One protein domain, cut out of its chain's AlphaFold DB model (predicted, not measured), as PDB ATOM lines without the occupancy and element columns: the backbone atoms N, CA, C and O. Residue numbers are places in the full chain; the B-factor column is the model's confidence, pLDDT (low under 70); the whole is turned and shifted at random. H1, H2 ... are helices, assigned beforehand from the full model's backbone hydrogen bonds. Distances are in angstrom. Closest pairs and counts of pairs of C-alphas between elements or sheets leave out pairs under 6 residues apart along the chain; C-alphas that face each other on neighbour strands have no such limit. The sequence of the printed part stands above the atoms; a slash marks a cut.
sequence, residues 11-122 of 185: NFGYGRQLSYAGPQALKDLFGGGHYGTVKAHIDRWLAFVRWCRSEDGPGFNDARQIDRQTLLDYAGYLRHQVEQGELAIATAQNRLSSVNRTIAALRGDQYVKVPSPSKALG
ATOM      1  N   ASN A  11      80.518 -10.823 194.692       96.25
ATOM      2  CA  ASN A  11      81.206 -11.561 193.628       96.25
ATOM      3  C   ASN A  11      81.428 -13.054 193.950       96.25
ATOM      4  O   ASN A  11      82.468 -13.605 193.590       96.25
ATOM      5  N   PHE A  12      80.487 -13.693 194.652       95.44
ATOM      6  CA  PHE A  12      80.565 -15.105 195.050       95.44
ATOM      7  C   PHE A  12      81.807 -15.446 195.890       95.44
ATOM      8  O   PHE A  12      82.346 -16.546 195.805       95.44
ATOM      9  N   GLY A  13      82.300 -14.480 196.672       94.69
ATOM     10  CA  GLY A  13      83.455 -14.668 197.553       94.69
ATOM     11  C   GLY A  13      84.820 -14.434 196.898       94.69
ATOM     12  O   GLY A  13      85.825 -14.443 197.601       94.69
ATOM     13  N   TYR A  14      84.880 -14.137 195.595       94.94
ATOM     14  CA  TYR A  14      86.134 -13.915 194.852       94.94
ATOM     15  C   TYR A  14      86.758 -12.517 195.028       94.94
ATOM     16  O   TYR A  14      87.764 -12.196 194.396       94.94
ATOM     17  N   GLY A  15      86.172 -11.661 195.869       93.94
ATOM     18  CA  GLY A  15      86.724 -10.355 196.235       93.94
ATOM     19  C   GLY A  15      85.792  -9.176 195.951       93.94
ATOM     20  O   GLY A  15      84.657  -9.323 195.504       93.94
ATOM     21  N   ARG A  16      86.266  -7.957 196.234       94.00
ATOM     22  CA  ARG A  16      85.421  -6.744 196.212       94.00
ATOM     23  C   ARG A  16      85.144  -6.197 194.813       94.00
ATOM     24  O   ARG A  16      84.103  -5.583 194.604       94.00
ATOM     25  N   GLN A  17      86.071  -6.360 193.875       96.44
ATOM     26  CA  GLN A  17      85.981  -5.747 192.550       96.44
ATOM     27  C   GLN A  17      85.711  -6.790 191.471       96.44
ATOM     28  O   GLN A  17      86.392  -7.810 191.422       96.44
ATOM     29  N   LEU A  18      84.808  -6.483 190.541       96.31
ATOM     30  CA  LEU A  18      84.494  -7.348 189.402       96.31
ATOM     31  C   LEU A  18      85.721  -7.580 188.495       96.31
ATOM     32  O   LEU A  18      85.941  -8.681 187.988       96.31
ATOM     33  N   SER A  19      86.572  -6.554 188.363       97.38
ATOM     34  CA  SER A  19      87.861  -6.607 187.656       97.38
ATOM     35  C   SER A  19      88.870  -7.565 188.289       97.38
ATOM     36  O   SER A  19      89.770  -8.020 187.594       97.38
ATOM     37  N   TYR A  20      88.725  -7.876 189.578       97.69
ATOM     38  CA  TYR A  20      89.582  -8.820 190.296       97.69
ATOM     39  C   TYR A  20      88.945 -10.212 190.382       97.69
ATOM     40  O   TYR A  20      89.600 -11.219 190.114       97.69
ATOM     41  N   ALA A  21      87.647 -10.261 190.684       97.75
ATOM     42  CA  ALA A  21      86.924 -11.499 190.921       97.75
ATOM     43  C   ALA A  21      86.905 -12.418 189.692       97.75
ATOM     44  O   ALA A  21      87.225 -13.599 189.801       97.75
ATOM     45  N   GLY A  22      86.580 -11.887 188.506       97.38
ATOM     46  CA  GLY A  22      86.524 -12.702 187.287       97.38
ATOM     47  C   GLY A  22      87.863 -13.356 186.924       97.38
ATOM     48  O   GLY A  22      87.886 -14.561 186.674       97.38
ATOM     49  N   PRO A  23      88.994 -12.623 186.932       97.31
ATOM     50  CA  PRO A  23      90.307 -13.231 186.748       97.31
ATOM     51  C   PRO A  23      90.657 -14.296 187.784       97.31
ATOM     52  O   PRO A  23      91.252 -15.304 187.406       97.31
ATOM     53  N   GLN A  24      90.288 -14.107 189.054       96.81
ATOM     54  CA  GLN A  24      90.552 -15.109 190.086       96.81
ATOM     55  C   GLN A  24      89.731 -16.381 189.849       96.81
ATOM     56  O   GLN A  24      90.298 -17.469 189.817       96.81
ATOM     57  N   ALA A  25      88.437 -16.248 189.558       96.56
ATOM     58  CA  ALA A  25      87.579 -17.387 189.239       96.56
ATOM     59  C   ALA A  25      88.049 -18.146 187.987       96.56
ATOM     60  O   ALA A  25      88.022 -19.373 187.951       96.56
ATOM     61  N   LEU A  26      88.528 -17.436 186.959       96.69
ATOM     62  CA  LEU A  26      89.115 -18.069 185.775       96.69
ATOM     63  C   LEU A  26      90.395 -18.845 186.112       96.69
ATOM     64  O   LEU A  26      90.557 -19.966 185.639       96.69
ATOM     65  N   LYS A  27      91.302 -18.277 186.914       95.25
ATOM     66  CA  LYS A  27      92.526 -18.978 187.336       95.25
ATOM     67  C   LYS A  27      92.195 -20.230 188.143       95.25
ATOM     68  O   LYS A  27      92.763 -21.281 187.874       95.25
ATOM     69  N   ASP A  28      91.237 -20.136 189.056       94.19
ATOM     70  CA  ASP A  28      90.792 -21.278 189.853       94.19
ATOM     71  C   ASP A  28      90.156 -22.364 188.967       94.19
ATOM     72  O   ASP A  28      90.453 -23.544 189.134       94.19
ATOM     73  N   LEU A  29      89.351 -21.977 187.969       94.12
ATOM     74  CA  LEU A  29      88.706 -22.906 187.033       94.12
ATOM     75  C   LEU A  29      89.696 -23.656 186.130       94.12
ATOM     76  O   LEU A  29      89.489 -24.831 185.835       94.12
ATOM     77  N   PHE A  30      90.717 -22.968 185.616       91.38
ATOM     78  CA  PHE A  30      91.709 -23.564 184.710       91.38
ATOM     79  C   PHE A  30      92.905 -24.183 185.450       91.38
ATOM     80  O   PHE A  30      93.727 -24.855 184.822       91.38
ATOM     81  N   GLY A  31      93.010 -23.967 186.763       86.69
ATOM     82  CA  GLY A  31      94.141 -24.399 187.571       86.69
ATOM     83  C   GLY A  31      95.466 -23.763 187.130       86.69
ATOM     84  O   GLY A  31      95.517 -22.680 186.547       86.69
ATOM     85  N   GLY A  32      96.572 -24.457 187.400       80.75
ATOM     86  CA  GLY A  32      97.937 -23.995 187.117       80.75
ATOM     87  C   GLY A  32      98.388 -24.081 185.652       80.75
ATOM     88  O   GLY A  32      99.586 -24.206 185.421       80.75
ATOM     89  N   GLY A  33      97.482 -24.038 184.668       86.06
ATOM     90  CA  GLY A  33      97.796 -24.238 183.245       86.06
ATOM     91  C   GLY A  33      97.008 -23.335 182.289       86.06
ATOM     92  O   GLY A  33      96.354 -22.376 182.689       86.06
ATOM     93  N   HIS A  34      97.084 -23.626 180.984       87.81
ATOM     94  CA  HIS A  34      96.340 -22.915 179.930       87.81
ATOM     95  C   HIS A  34      96.528 -21.385 179.911       87.81
ATOM     96  O   HIS A  34      95.608 -20.651 179.543       87.81
ATOM     97  N   TYR A  35      97.722 -20.889 180.253       88.94
ATOM     98  CA  TYR A  35      97.995 -19.457 180.451       88.94
ATOM     99  C   TYR A  35      97.509 -18.555 179.307       88.94
ATOM    100  O   TYR A  35      96.929 -17.501 179.557       88.94
ATOM    101  N   GLY A  36      97.683 -18.981 178.050       91.12
ATOM    102  CA  GLY A  36      97.201 -18.233 176.884       91.12
ATOM    103  C   GLY A  36      95.674 -18.111 176.840       91.12
ATOM    104  O   GLY A  36      95.142 -17.024 176.622       91.12
ATOM    105  N   THR A  37      94.965 -19.207 177.106       92.94
ATOM    106  CA  THR A  37      93.496 -19.243 177.164       92.94
ATOM    107  C   THR A  37      92.974 -18.420 178.336       92.94
ATOM    108  O   THR A  37      92.076 -17.598 178.152       92.94
ATOM    109  N   VAL A  38      93.575 -18.581 179.520       95.31
ATOM    110  CA  VAL A  38      93.215 -17.828 180.730       95.31
ATOM    111  C   VAL A  38      93.396 -16.333 180.495       95.31
ATOM    112  O   VAL A  38      92.453 -15.570 180.700       95.31
ATOM    113  N   LYS A  39      94.557 -15.910 179.975       95.94
ATOM    114  CA  LYS A  39      94.816 -14.509 179.623       95.94
ATOM    115  C   LYS A  39      93.769 -13.977 178.644       95.94
ATOM    116  O   LYS A  39      93.203 -12.914 178.867       95.94
ATOM    117  N   ALA A  40      93.454 -14.732 177.594       97.25
ATOM    118  CA  ALA A  40      92.480 -14.302 176.598       97.25
ATOM    119  C   ALA A  40      91.050 -14.190 177.171       97.25
ATOM    120  O   ALA A  40      90.269 -13.344 176.728       97.25
ATOM    121  N   HIS A  41      90.673 -15.028 178.140       98.12
ATOM    122  CA  HIS A  41      89.415 -14.858 178.869       98.12
ATOM    123  C   HIS A  41      89.452 -13.637 179.791       98.12
ATOM    124  O   HIS A  41      88.503 -12.855 179.758       98.12
ATOM    125  N   ILE A  42      90.547 -13.425 180.528       97.88
ATOM    126  CA  ILE A  42      90.753 -12.255 181.396       97.88
ATOM    127  C   ILE A  42      90.639 -10.955 180.599       97.88
ATOM    128  O   ILE A  42      89.837 -10.099 180.957       97.88
ATOM    129  N   ASP A  43      91.366 -10.820 179.490       98.38
ATOM    130  CA  ASP A  43      91.375  -9.595 178.680       98.38
ATOM    131  C   ASP A  43      89.956  -9.240 178.187       98.38
ATOM    132  O   ASP A  43      89.535  -8.080 178.207       98.38
ATOM    133  N   ARG A  44      89.180 -10.256 177.788       98.44
ATOM    134  CA  ARG A  44      87.796 -10.090 177.316       98.44
ATOM    135  C   ARG A  44      86.805  -9.841 178.452       98.44
ATOM    136  O   ARG A  44      85.865  -9.075 178.263       98.44
ATOM    137  N   TRP A  45      87.022 -10.443 179.617       98.38
ATOM    138  CA  TRP A  45      86.263 -10.136 180.827       98.38
ATOM    139  C   TRP A  45      86.487  -8.690 181.264       98.38
ATOM    140  O   TRP A  45      85.533  -7.975 181.532       98.38
ATOM    141  N   LEU A  46      87.733  -8.215 181.264       98.38
ATOM    142  CA  LEU A  46      88.038  -6.830 181.615       98.38
ATOM    143  C   LEU A  46      87.401  -5.831 180.643       98.38
ATOM    144  O   LEU A  46      87.028  -4.743 181.066       98.38
ATOM    145  N   ALA A  47      87.223  -6.194 179.369       98.25
ATOM    146  CA  ALA A  47      86.433  -5.388 178.438       98.25
ATOM    147  C   ALA A  47      84.957  -5.287 178.861       98.25
ATOM    148  O   ALA A  47      84.409  -4.190 178.856       98.25
ATOM    149  N   PHE A  48      84.348  -6.393 179.300       98.44
ATOM    150  CA  PHE A  48      82.996  -6.384 179.865       98.44
ATOM    151  C   PHE A  48      82.915  -5.548 181.147       98.44
ATOM    152  O   PHE A  48      82.025  -4.724 181.276       98.44
ATOM    153  N   VAL A  49      83.885  -5.676 182.059       98.25
ATOM    154  CA  VAL A  49      83.921  -4.866 183.291       98.25
ATOM    155  C   VAL A  49      84.067  -3.372 182.991       98.25
ATOM    156  O   VAL A  49      83.499  -2.557 183.712       98.25
ATOM    157  N   ARG A  50      84.821  -2.997 181.948       97.88
ATOM    158  CA  ARG A  50      84.900  -1.598 181.502       97.88
ATOM    159  C   ARG A  50      83.552  -1.097 180.994       97.88
ATOM    160  O   ARG A  50      83.155  -0.018 181.407       97.88
ATOM    161  N   TRP A  51      82.844  -1.893 180.191       98.00
ATOM    162  CA  TRP A  51      81.478  -1.567 179.774       98.00
ATOM    163  C   TRP A  51      80.522  -1.472 180.971       98.00
ATOM    164  O   TRP A  51      79.787  -0.508 181.080       98.00
ATOM    165  N   CYS A  52      80.594  -2.378 181.952       97.69
ATOM    166  CA  CYS A  52      79.777  -2.270 183.166       97.69
ATOM    167  C   CYS A  52      79.944  -0.936 183.907       97.69
ATOM    168  O   CYS A  52      79.041  -0.539 184.632       97.69
ATOM    169  N   ARG A  53      81.095  -0.271 183.759       96.12
ATOM    170  CA  ARG A  53      81.432   1.000 184.415       96.12
ATOM    171  C   ARG A  53      81.243   2.228 183.519       96.12
ATOM    172  O   ARG A  53      81.479   3.329 184.005       96.12
ATOM    173  N   SER A  54      80.913   2.060 182.238       95.75
ATOM    174  CA  SER A  54      80.655   3.182 181.328       95.75
ATOM    175  C   SER A  54      79.240   3.732 181.504       95.75
ATOM    176  O   SER A  54      78.413   3.106 182.159       95.75
ATOM    177  N   GLU A  55      78.957   4.871 180.870       92.81
ATOM    178  CA  GLU A  55      77.623   5.492 180.847       92.81
ATOM    179  C   GLU A  55      76.558   4.562 180.243       92.81
ATOM    180  O   GLU A  55      75.449   4.483 180.759       92.81
ATOM    181  N   ASP A  56      76.926   3.767 179.232       89.75
ATOM    182  CA  ASP A  56      76.051   2.756 178.608       89.75
ATOM    183  C   ASP A  56      75.910   1.457 179.426       89.75
ATOM    184  O   ASP A  56      75.326   0.472 178.965       89.75
ATOM    185  N   GLY A  57      76.554   1.395 180.593       93.69
ATOM    186  CA  GLY A  57      76.651   0.203 181.420       93.69
ATOM    187  C   GLY A  57      75.730   0.242 182.638       93.69
ATOM    188  O   GLY A  57      75.339   1.306 183.105       93.69
ATOM    189  N   PRO A  58      75.440  -0.917 183.246       95.12
ATOM    190  CA  PRO A  58      74.587  -0.997 184.435       95.12
ATOM    191  C   PRO A  58      75.203  -0.413 185.723       95.12
ATOM    192  O   PRO A  58      74.552  -0.406 186.765       95.12
ATOM    193  N   GLY A  59      76.473  -0.002 185.722       94.69
ATOM    194  CA  GLY A  59      77.145   0.632 186.863       94.69
ATOM    195  C   GLY A  59      77.497  -0.296 188.033       94.69
ATOM    196  O   GLY A  59      78.170   0.127 188.978       94.69
ATOM    197  N   PHE A  60      77.088  -1.568 188.013       92.94
ATOM    198  CA  PHE A  60      77.359  -2.475 189.127       92.94
ATOM    199  C   PHE A  60      78.810  -2.979 189.164       92.94
ATOM    200  O   PHE A  60      79.533  -3.055 188.169       92.94
ATOM    201  N   ASN A  61      79.230  -3.417 190.351       94.12
ATOM    202  CA  ASN A  61      80.543  -4.026 190.590       94.12
ATOM    203  C   ASN A  61      80.418  -5.288 191.467       94.12
ATOM    204  O   ASN A  61      81.293  -5.575 192.294       94.12
ATOM    205  N   ASP A  62      79.293  -5.991 191.328       96.06
ATOM    206  CA  ASP A  62      78.996  -7.274 191.961       96.06
ATOM    207  C   ASP A  62      78.429  -8.258 190.929       96.06
ATOM    208  O   ASP A  62      77.378  -8.024 190.338       96.06
ATOM    209  N   ALA A  63      79.117  -9.381 190.724       96.38
ATOM    210  CA  ALA A  63      78.743 -10.403 189.754       96.38
ATOM    211  C   ALA A  63      77.382 -11.055 190.039       96.38
ATOM    212  O   ALA A  63      76.787 -11.632 189.132       96.38
ATOM    213  N   ARG A  64      76.881 -10.972 191.278       95.81
ATOM    214  CA  ARG A  64      75.554 -11.492 191.651       95.81
ATOM    215  C   ARG A  64      74.412 -10.722 190.986       95.81
ATOM    216  O   ARG A  64      73.337 -11.286 190.820       95.81
ATOM    217  N   GLN A  65      74.659  -9.471 190.593       96.25
ATOM    218  CA  GLN A  65      73.695  -8.620 189.891       96.25
ATOM    219  C   GLN A  65      73.660  -8.889 188.380       96.25
ATOM    220  O   GLN A  65      72.775  -8.385 187.701       96.25
ATOM    221  N   ILE A  66      74.604  -9.678 187.845       97.19
ATOM    222  CA  ILE A  66      74.612 -10.030 186.425       97.19
ATOM    223  C   ILE A  66      73.508 -11.052 186.169       97.19
ATOM    224  O   ILE A  66      73.566 -12.186 186.657       97.19
ATOM    225  N   ASP A  67      72.546 -10.666 185.345       96.31
ATOM    226  CA  ASP A  67      71.449 -11.509 184.897       96.31
ATOM    227  C   ASP A  67      71.481 -11.707 183.372       96.31
ATOM    228  O   ASP A  67      72.422 -11.316 182.677       96.31
ATOM    229  N   ARG A  68      70.457 -12.372 182.828       96.38
ATOM    230  CA  ARG A  68      70.376 -12.603 181.380       96.38
ATOM    231  C   ARG A  68      70.178 -11.306 180.600       96.38
ATOM    232  O   ARG A  68      70.743 -11.208 179.514       96.38
ATOM    233  N   GLN A  69      69.424 -10.348 181.138       96.31
ATOM    234  CA  GLN A  69      69.174  -9.074 180.469       96.31
ATOM    235  C   GLN A  69      70.478  -8.299 180.295       96.31
ATOM    236  O   GLN A  69      70.817  -7.932 179.176       96.31
ATOM    237  N   THR A  70      71.300  -8.231 181.342       97.56
ATOM    238  CA  THR A  70      72.618  -7.591 181.284       97.56
ATOM    239  C   THR A  70      73.500  -8.156 180.165       97.56
ATOM    240  O   THR A  70      74.253  -7.434 179.510       97.56
ATOM    241  N   LEU A  71      73.433  -9.471 179.923       97.75
ATOM    242  CA  LEU A  71      74.201 -10.094 178.844       97.75
ATOM    243  C   LEU A  71      73.633  -9.806 177.451       97.75
ATOM    244  O   LEU A  71      74.402  -9.765 176.488       97.75
ATOM    245  N   LEU A  72      72.315  -9.636 177.334       97.25
ATOM    246  CA  LEU A  72      71.669  -9.206 176.094       97.25
ATOM    247  C   LEU A  72      71.995  -7.741 175.793       97.25
ATOM    248  O   LEU A  72      72.339  -7.434 174.654       97.25
ATOM    249  N   ASP A  73      71.999  -6.876 176.806       97.69
ATOM    250  CA  ASP A  73      72.382  -5.467 176.671       97.69
ATOM    251  C   ASP A  73      73.845  -5.347 176.231       97.69
ATOM    252  O   ASP A  73      74.159  -4.642 175.271       97.69
ATOM    253  N   TYR A  74      74.740  -6.137 176.835       98.25
ATOM    254  CA  TYR A  74      76.133  -6.195 176.392       98.25
ATOM    255  C   TYR A  74      76.277  -6.737 174.962       98.25
ATOM    256  O   TYR A  74      77.132  -6.273 174.207       98.25
ATOM    257  N   ALA A  75      75.451  -7.706 174.554       97.94
ATOM    258  CA  ALA A  75      75.422  -8.151 173.162       97.94
ATOM    259  C   ALA A  75      74.965  -7.020 172.223       97.94
ATOM    260  O   ALA A  75      75.568  -6.852 171.164       97.94
ATOM    261  N   GLY A  76      73.977  -6.215 172.623       97.56
ATOM    262  CA  GLY A  76      73.551  -5.013 171.903       97.56
ATOM    263  C   GLY A  76      74.675  -3.985 171.761       97.56
ATOM    264  O   GLY A  76      74.960  -3.544 170.648       97.56
ATOM    265  N   TYR A  77      75.384  -3.692 172.854       97.62
ATOM    266  CA  TYR A  77      76.568  -2.826 172.847       97.62
ATOM    267  C   TYR A  77      77.641  -3.337 171.874       97.62
ATOM    268  O   TYR A  77      78.106  -2.608 171.001       97.62
ATOM    269  N   LEU A  78      77.998  -4.623 171.959       97.94
ATOM    270  CA  LEU A  78      78.987  -5.221 171.059       97.94
ATOM    271  C   LEU A  78      78.531  -5.213 169.596       97.94
ATOM    272  O   LEU A  78      79.371  -5.062 168.712       97.94
ATOM    273  N   ARG A  79      77.230  -5.388 169.336       97.38
ATOM    274  CA  ARG A  79      76.655  -5.299 167.991       97.38
ATOM    275  C   ARG A  79      76.860  -3.900 167.412       97.38
ATOM    276  O   ARG A  79      77.352  -3.795 166.293       97.38
ATOM    277  N   HIS A  80      76.583  -2.859 168.195       96.94
ATOM    278  CA  HIS A  80      76.799  -1.477 167.777       96.94
ATOM    279  C   HIS A  80      78.273  -1.204 167.435       96.94
ATOM    280  O   HIS A  80      78.565  -0.685 166.361       96.94
ATOM    281  N   GLN A  81      79.222  -1.658 168.265       97.12
ATOM    282  CA  GLN A  81      80.659  -1.521 167.960       97.12
ATOM    283  C   GLN A  81      81.063  -2.217 166.651       97.12
ATOM    284  O   GLN A  81      81.968  -1.771 165.946       97.12
ATOM    285  N   VAL A  82      80.421  -3.343 166.328       97.25
ATOM    286  CA  VAL A  82      80.661  -4.045 165.063       97.25
ATOM    287  C   VAL A  82      80.096  -3.254 163.883       97.25
ATOM    288  O   VAL A  82      80.766  -3.150 162.858       97.25
ATOM    289  N   GLU A  83      78.896  -2.694 164.020       96.75
ATOM    290  CA  GLU A  83      78.249  -1.869 162.987       96.75
ATOM    291  C   GLU A  83      79.054  -0.601 162.672       96.75
ATOM    292  O   GLU A  83      79.164  -0.236 161.506       96.75
ATOM    293  N   GLN A  84      79.698   0.002 163.678       96.88
ATOM    294  CA  GLN A  84      80.617   1.138 163.498       96.88
ATOM    295  C   GLN A  84      81.999   0.740 162.942       96.88
ATOM    296  O   GLN A  84      82.846   1.594 162.696       96.88
ATOM    297  N   GLY A  85      82.269  -0.555 162.746       95.44
ATOM    298  CA  GLY A  85      83.554  -1.047 162.237       95.44
ATOM    299  C   GLY A  85      84.694  -1.062 163.264       95.44
ATOM    300  O   GLY A  85      85.815  -1.440 162.926       95.44
ATOM    301  N   GLU A  86      84.425  -0.727 164.525       95.81
ATOM    302  CA  GLU A  86      85.413  -0.710 165.612       95.81
ATOM    303  C   GLU A  86      85.780  -2.119 166.097       95.81
ATOM    304  O   GLU A  86      86.835  -2.346 166.698       95.81
ATOM    305  N   LEU A  87      84.890  -3.089 165.863       96.12
ATOM    306  CA  LEU A  87      85.036  -4.448 166.360       96.12
ATOM    307  C   LEU A  87      84.700  -5.488 165.289       96.12
ATOM    308  O   LEU A  87      83.650  -5.472 164.664       96.12
ATOM    309  N   ALA A  88      85.562  -6.491 165.121       95.31
ATOM    310  CA  ALA A  88      85.241  -7.628 164.263       95.31
ATOM    311  C   ALA A  88      84.165  -8.532 164.900       95.31
ATOM    312  O   ALA A  88      84.240  -8.843 166.094       95.31
ATOM    313  N   ILE A  89      83.247  -9.079 164.088       96.00
ATOM    314  CA  ILE A  89      82.188 -10.020 164.525       96.00
ATOM    315  C   ILE A  89      82.762 -11.178 165.360       96.00
ATOM    316  O   ILE A  89      82.227 -11.541 166.408       96.00
ATOM    317  N   ALA A  90      83.879 -11.767 164.914       95.12
ATOM    318  CA  ALA A  90      84.526 -12.870 165.625       95.12
ATOM    319  C   ALA A  90      85.010 -12.451 167.024       95.12
ATOM    320  O   ALA A  90      84.903 -13.221 167.979       95.12
ATOM    321  N   THR A  91      85.508 -11.221 167.166       96.44
ATOM    322  CA  THR A  91      85.950 -10.675 168.452       96.44
ATOM    323  C   THR A  91      84.764 -10.436 169.382       96.44
ATOM    324  O   THR A  91      84.847 -10.822 170.549       96.44
ATOM    325  N   ALA A  92      83.652  -9.892 168.879       97.44
ATOM    326  CA  ALA A  92      82.413  -9.723 169.642       97.44
ATOM    327  C   ALA A  92      81.875 -11.066 170.173       97.44
ATOM    328  O   ALA A  92      81.647 -11.224 171.374       97.44
ATOM    329  N   GLN A  93      81.780 -12.084 169.310       97.19
ATOM    330  CA  GLN A  93      81.352 -13.432 169.711       97.19
ATOM    331  C   GLN A  93      82.286 -14.047 170.765       97.19
ATOM    332  O   GLN A  93      81.823 -14.646 171.738       97.19
ATOM    333  N   ASN A  94      83.601 -13.870 170.607       97.12
ATOM    334  CA  ASN A  94      84.586 -14.335 171.584       97.12
ATOM    335  C   ASN A  94      84.462 -13.603 172.930       97.12
ATOM    336  O   ASN A  94      84.679 -14.225 173.969       97.12
ATOM    337  N   ARG A  95      84.110 -12.307 172.938       98.00
ATOM    338  CA  ARG A  95      83.849 -11.557 174.177       98.00
ATOM    339  C   ARG A  95      82.651 -12.141 174.925       98.00
ATOM    340  O   ARG A  95      82.804 -12.464 176.099       98.00
ATOM    341  N   LEU A  96      81.523 -12.372 174.251       97.50
ATOM    342  CA  LEU A  96      80.345 -13.005 174.865       97.50
ATOM    343  C   LEU A  96      80.643 -14.414 175.393       97.50
ATOM    344  O   LEU A  96      80.264 -14.756 176.511       97.50
ATOM    345  N   SER A  97      81.374 -15.223 174.618       97.12
ATOM    346  CA  SER A  97      81.787 -16.565 175.049       97.12
ATOM    347  C   SER A  97      82.660 -16.522 176.311       97.12
ATOM    348  O   SER A  97      82.430 -17.283 177.253       97.12
ATOM    349  N   SER A  98      83.616 -15.588 176.380       98.12
ATOM    350  CA  SER A  98      84.405 -15.365 177.594       98.12
ATOM    351  C   SER A  98      83.552 -14.938 178.780       98.12
ATOM    352  O   SER A  98      83.747 -15.480 179.858       98.12
ATOM    353  N   VAL A  99      82.608 -14.010 178.595       98.19
ATOM    354  CA  VAL A  99      81.737 -13.546 179.685       98.19
ATOM    355  C   VAL A  99      80.913 -14.704 180.245       98.19
ATOM    356  O   VAL A  99      80.928 -14.915 181.454       98.19
ATOM    357  N   ASN A 100      80.309 -15.534 179.387       97.94
ATOM    358  CA  ASN A 100      79.634 -16.760 179.821       97.94
ATOM    359  C   ASN A 100      80.562 -17.668 180.642       97.94
ATOM    360  O   ASN A 100      80.172 -18.175 181.693       97.94
ATOM    361  N   ARG A 101      81.795 -17.887 180.163       97.75
ATOM    362  CA  ARG A 101      82.769 -18.746 180.848       97.75
ATOM    363  C   ARG A 101      83.163 -18.182 182.213       97.75
ATOM    364  O   ARG A 101      83.254 -18.950 183.164       97.75
ATOM    365  N   THR A 102      83.374 -16.871 182.316       98.00
ATOM    366  CA  THR A 102      83.738 -16.205 183.573       98.00
ATOM    367  C   THR A 102      82.582 -16.183 184.565       98.00
ATOM    368  O   THR A 102      82.804 -16.443 185.742       98.00
ATOM    369  N   ILE A 103      81.349 -15.941 184.114       97.44
ATOM    370  CA  ILE A 103      80.164 -15.996 184.981       97.44
ATOM    371  C   ILE A 103      79.967 -17.408 185.518       97.44
ATOM    372  O   ILE A 103      79.761 -17.573 186.716       97.44
ATOM    373  N   ALA A 104      80.112 -18.428 184.670       97.44
ATOM    374  CA  ALA A 104      80.033 -19.810 185.127       97.44
ATOM    375  C   ALA A 104      81.125 -20.149 186.154       97.44
ATOM    376  O   ALA A 104      80.854 -20.840 187.132       97.44
ATOM    377  N   ALA A 105      82.341 -19.622 185.964       96.62
ATOM    378  CA  ALA A 105      83.436 -19.771 186.920       96.62
ATOM    379  C   ALA A 105      83.119 -19.116 188.275       96.62
ATOM    380  O   ALA A 105      83.337 -19.724 189.314       96.62
ATOM    381  N   LEU A 106      82.587 -17.889 188.255       96.69
ATOM    382  CA  LEU A 106      82.228 -17.130 189.455       96.69
ATOM    383  C   LEU A 106      81.092 -17.798 190.236       96.69
ATOM    384  O   LEU A 106      81.164 -17.916 191.453       96.69
ATOM    385  N   ARG A 107      80.040 -18.226 189.529       94.94
ATOM    386  CA  ARG A 107      78.815 -18.774 190.129       94.94
ATOM    387  C   ARG A 107      78.953 -20.235 190.555       94.94
ATOM    388  O   ARG A 107      78.310 -20.663 191.508       94.94
ATOM    389  N   GLY A 108      79.741 -21.013 189.814       94.31
ATOM    390  CA  GLY A 108      79.756 -22.473 189.914       94.31
ATOM    391  C   GLY A 108      78.562 -23.161 189.235       94.31
ATOM    392  O   GLY A 108      78.378 -24.360 189.414       94.31
ATOM    393  N   ASP A 109      77.764 -22.428 188.450       94.56
ATOM    394  CA  ASP A 109      76.614 -22.926 187.684       94.56
ATOM    395  C   ASP A 109      76.594 -22.336 186.256       94.56
ATOM    396  O   ASP A 109      77.418 -21.491 185.915       94.56
ATOM    397  N   GLN A 110      75.670 -22.775 185.392       94.50
ATOM    398  CA  GLN A 110      75.509 -22.232 184.029       94.50
ATOM    399  C   GLN A 110      74.132 -21.596 183.765       94.50
ATOM    400  O   GLN A 110      73.707 -21.513 182.606       94.50
ATOM    401  N   TYR A 111      73.410 -21.170 184.804       93.50
ATOM    402  CA  TYR A 111      72.045 -20.642 184.664       93.50
ATOM    403  C   TYR A 111      71.999 -19.263 183.994       93.50
ATOM    404  O   TYR A 111      71.074 -18.973 183.219       93.50
ATOM    405  N   VAL A 112      73.014 -18.431 184.258       95.81
ATOM    406  CA  VAL A 112      73.186 -17.103 183.658       95.81
ATOM    407  C   VAL A 112      74.199 -17.195 182.523       95.81
ATOM    408  O   VAL A 112      75.409 -17.202 182.741       95.81
ATOM    409  N   LYS A 113      73.697 -17.302 181.292       96.44
ATOM    410  CA  LYS A 113      74.509 -17.300 180.072       96.44
ATOM    411  C   LYS A 113      73.697 -16.844 178.873       96.44
ATOM    412  O   LYS A 113      72.484 -17.038 178.828       96.44
ATOM    413  N   VAL A 114      74.396 -16.356 177.856       95.00
ATOM    414  CA  VAL A 114      73.873 -16.233 176.492       95.00
ATOM    415  C   VAL A 114      74.022 -17.588 175.793       95.00
ATOM    416  O   VAL A 114      75.158 -18.000 175.547       95.00
ATOM    417  N   PRO A 115      72.935 -18.305 175.441       90.00
ATOM    418  CA  PRO A 115      73.043 -19.656 174.880       90.00
ATOM    419  C   PRO A 115      73.791 -19.716 173.544       90.00
ATOM    420  O   PRO A 115      74.458 -20.701 173.245       90.00
ATOM    421  N   SER A 116      73.693 -18.660 172.734       94.12
ATOM    422  CA  SER A 116      74.351 -18.581 171.433       94.12
ATOM    423  C   SER A 116      74.850 -17.158 171.169       94.12
ATOM    424  O   SER A 116      74.040 -16.286 170.851       94.12
ATOM    425  N   PRO A 117      76.173 -16.909 171.261       94.62
ATOM    426  CA  PRO A 117      76.758 -15.597 170.980       94.62
ATOM    427  C   PRO A 117      76.422 -15.049 169.591       94.62
ATOM    428  O   PRO A 117      76.185 -13.858 169.439       94.62
ATOM    429  N   SER A 118      76.374 -15.909 168.569       94.56
ATOM    430  CA  SER A 118      76.034 -15.496 167.204       94.56
ATOM    431  C   SER A 118      74.565 -15.102 167.059       94.56
ATOM    432  O   SER A 118      74.276 -14.105 166.406       94.56
ATOM    433  N   LYS A 119      73.638 -15.845 167.683       94.75
ATOM    434  CA  LYS A 119      72.213 -15.481 167.680       94.75
ATOM    435  C   LYS A 119      71.959 -14.204 168.479       94.75
ATOM    436  O   LYS A 119      71.229 -13.353 167.998       94.75
ATOM    437  N   ALA A 120      72.593 -14.050 169.642       94.56
ATOM    438  CA  ALA A 120      72.440 -12.856 170.472       94.56
ATOM    439  C   ALA A 120      72.960 -11.584 169.788       94.56
ATOM    440  O   ALA A 120      72.337 -10.538 169.896       94.56
ATOM    441  N   LEU A 121      74.059 -11.684 169.034       94.56
ATOM    442  CA  LEU A 121      74.546 -10.571 168.215       94.56
ATOM    443  C   LEU A 121      73.714 -10.346 166.943       94.56
ATOM    444  O   LEU A 121      73.868  -9.315 166.302       94.56
ATOM    445  N   GLY A 122      72.893 -11.315 166.521       93.88
ATOM    446  CA  GLY A 122      72.241 -11.296 165.207       93.88
ATOM    447  C   GLY A 122      73.224 -11.389 164.031       93.88
ATOM    448  O   GLY A 122      72.854 -11.142 162.890       93.88
TER     449      GLY A 122
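This is residues 11 to 122 of the 185 residues of an uncharacterized protein of Pseudomonas fluorescens (UniProt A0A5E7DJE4). Two helical hairpins are set crosswise: H4, the longest helix, runs through the middle of the domain, and H1 and H2 lie side by side across it, while H3 folds back alongside one part of H4. The short H5 packs on H3 and H4, on the side of H4 away from the hairpin of H1 and H2, and a long stretch without a named element joins the two hairpins. The printed part has 112 residues with five named helices, in the order H1, H2, H3, H4, H5, and no named strand; its class is all helix, with 71 residues in helices. The whole is compact, with a radius of gyration of the C-alphas of 13.2 A, and rounded, spanning 37 by 28 by 23 A.

H4, residues 89 to 107, is the hub and touches the four other helices. With residues 94 to 102 alone it touches residues 41 to 48 of H2, residues 35 to 52, about perpendicular at 87 degrees; the closest C-alphas, of His 41 and Ser 98, are 5.2 A apart. With residues 102 to 106 alone it touches H1, residues 18 to 30, about perpendicular at 82 degrees; the closest C-alphas, of Ala 25 and Ala 105, are 5.3 A apart. H1 and H2 touch as a helical hairpin, opposite ways at a shallow tilt of 25 degrees, closest at the C-alphas of Pro 23 and Ile 42, 5.5 A apart. H3, residues 68 to 83, forms the other helical hairpin with H4, opposite ways at a shallow tilt of 21 degrees; it touches residues 89 to 96 of H4 alone, closest at the C-alphas of Leu 78 and Ala 92, 5.8 A apart. The helix packing is part aligned, part crossed. H2 and H3 are close but not clearly touching, their closest C-alphas, of Phe 48 and Tyr 74, 7.7 A apart. H5, residues 117 to 121, touches H4 at the C-alphas of Gln 93 and Pro 117, the closest, 5.2 A apart. It touches residues 72 to 79 of H3 alone, closest at the C-alphas of Ala 75 and Leu 121, 5.6 A apart. H1 is apart from H3 and H5, and H2 is apart from H5. In H2, H3, H4 and H5 every O i to N i+4 pair is within hydrogen-bond range; in H1, 8 of 9 are.

H4 measures 27.3 A from C-alpha 89 at (82.188, -10.020, 164.525) to C-alpha 107 at (78.815, -18.774, 190.129). H2 measures 25.2 A, H3 22.7 A, H1 18.4 A and H5 6.1 A. H1 begins at C-alpha 18, (84.494, -7.348, 189.402).

The C-alphas farthest apart, of Gly 32 and Gln 84, are 38.6 A from each other. The printed part has no cut. The link from H2 to H3, residues 53 to 67, is long; those from H1 to H2 and H3 to H4 are tight, and that from H4 to H5 is short. Mean pLDDT of the printed part is 95.7, and no printed residue is under 70.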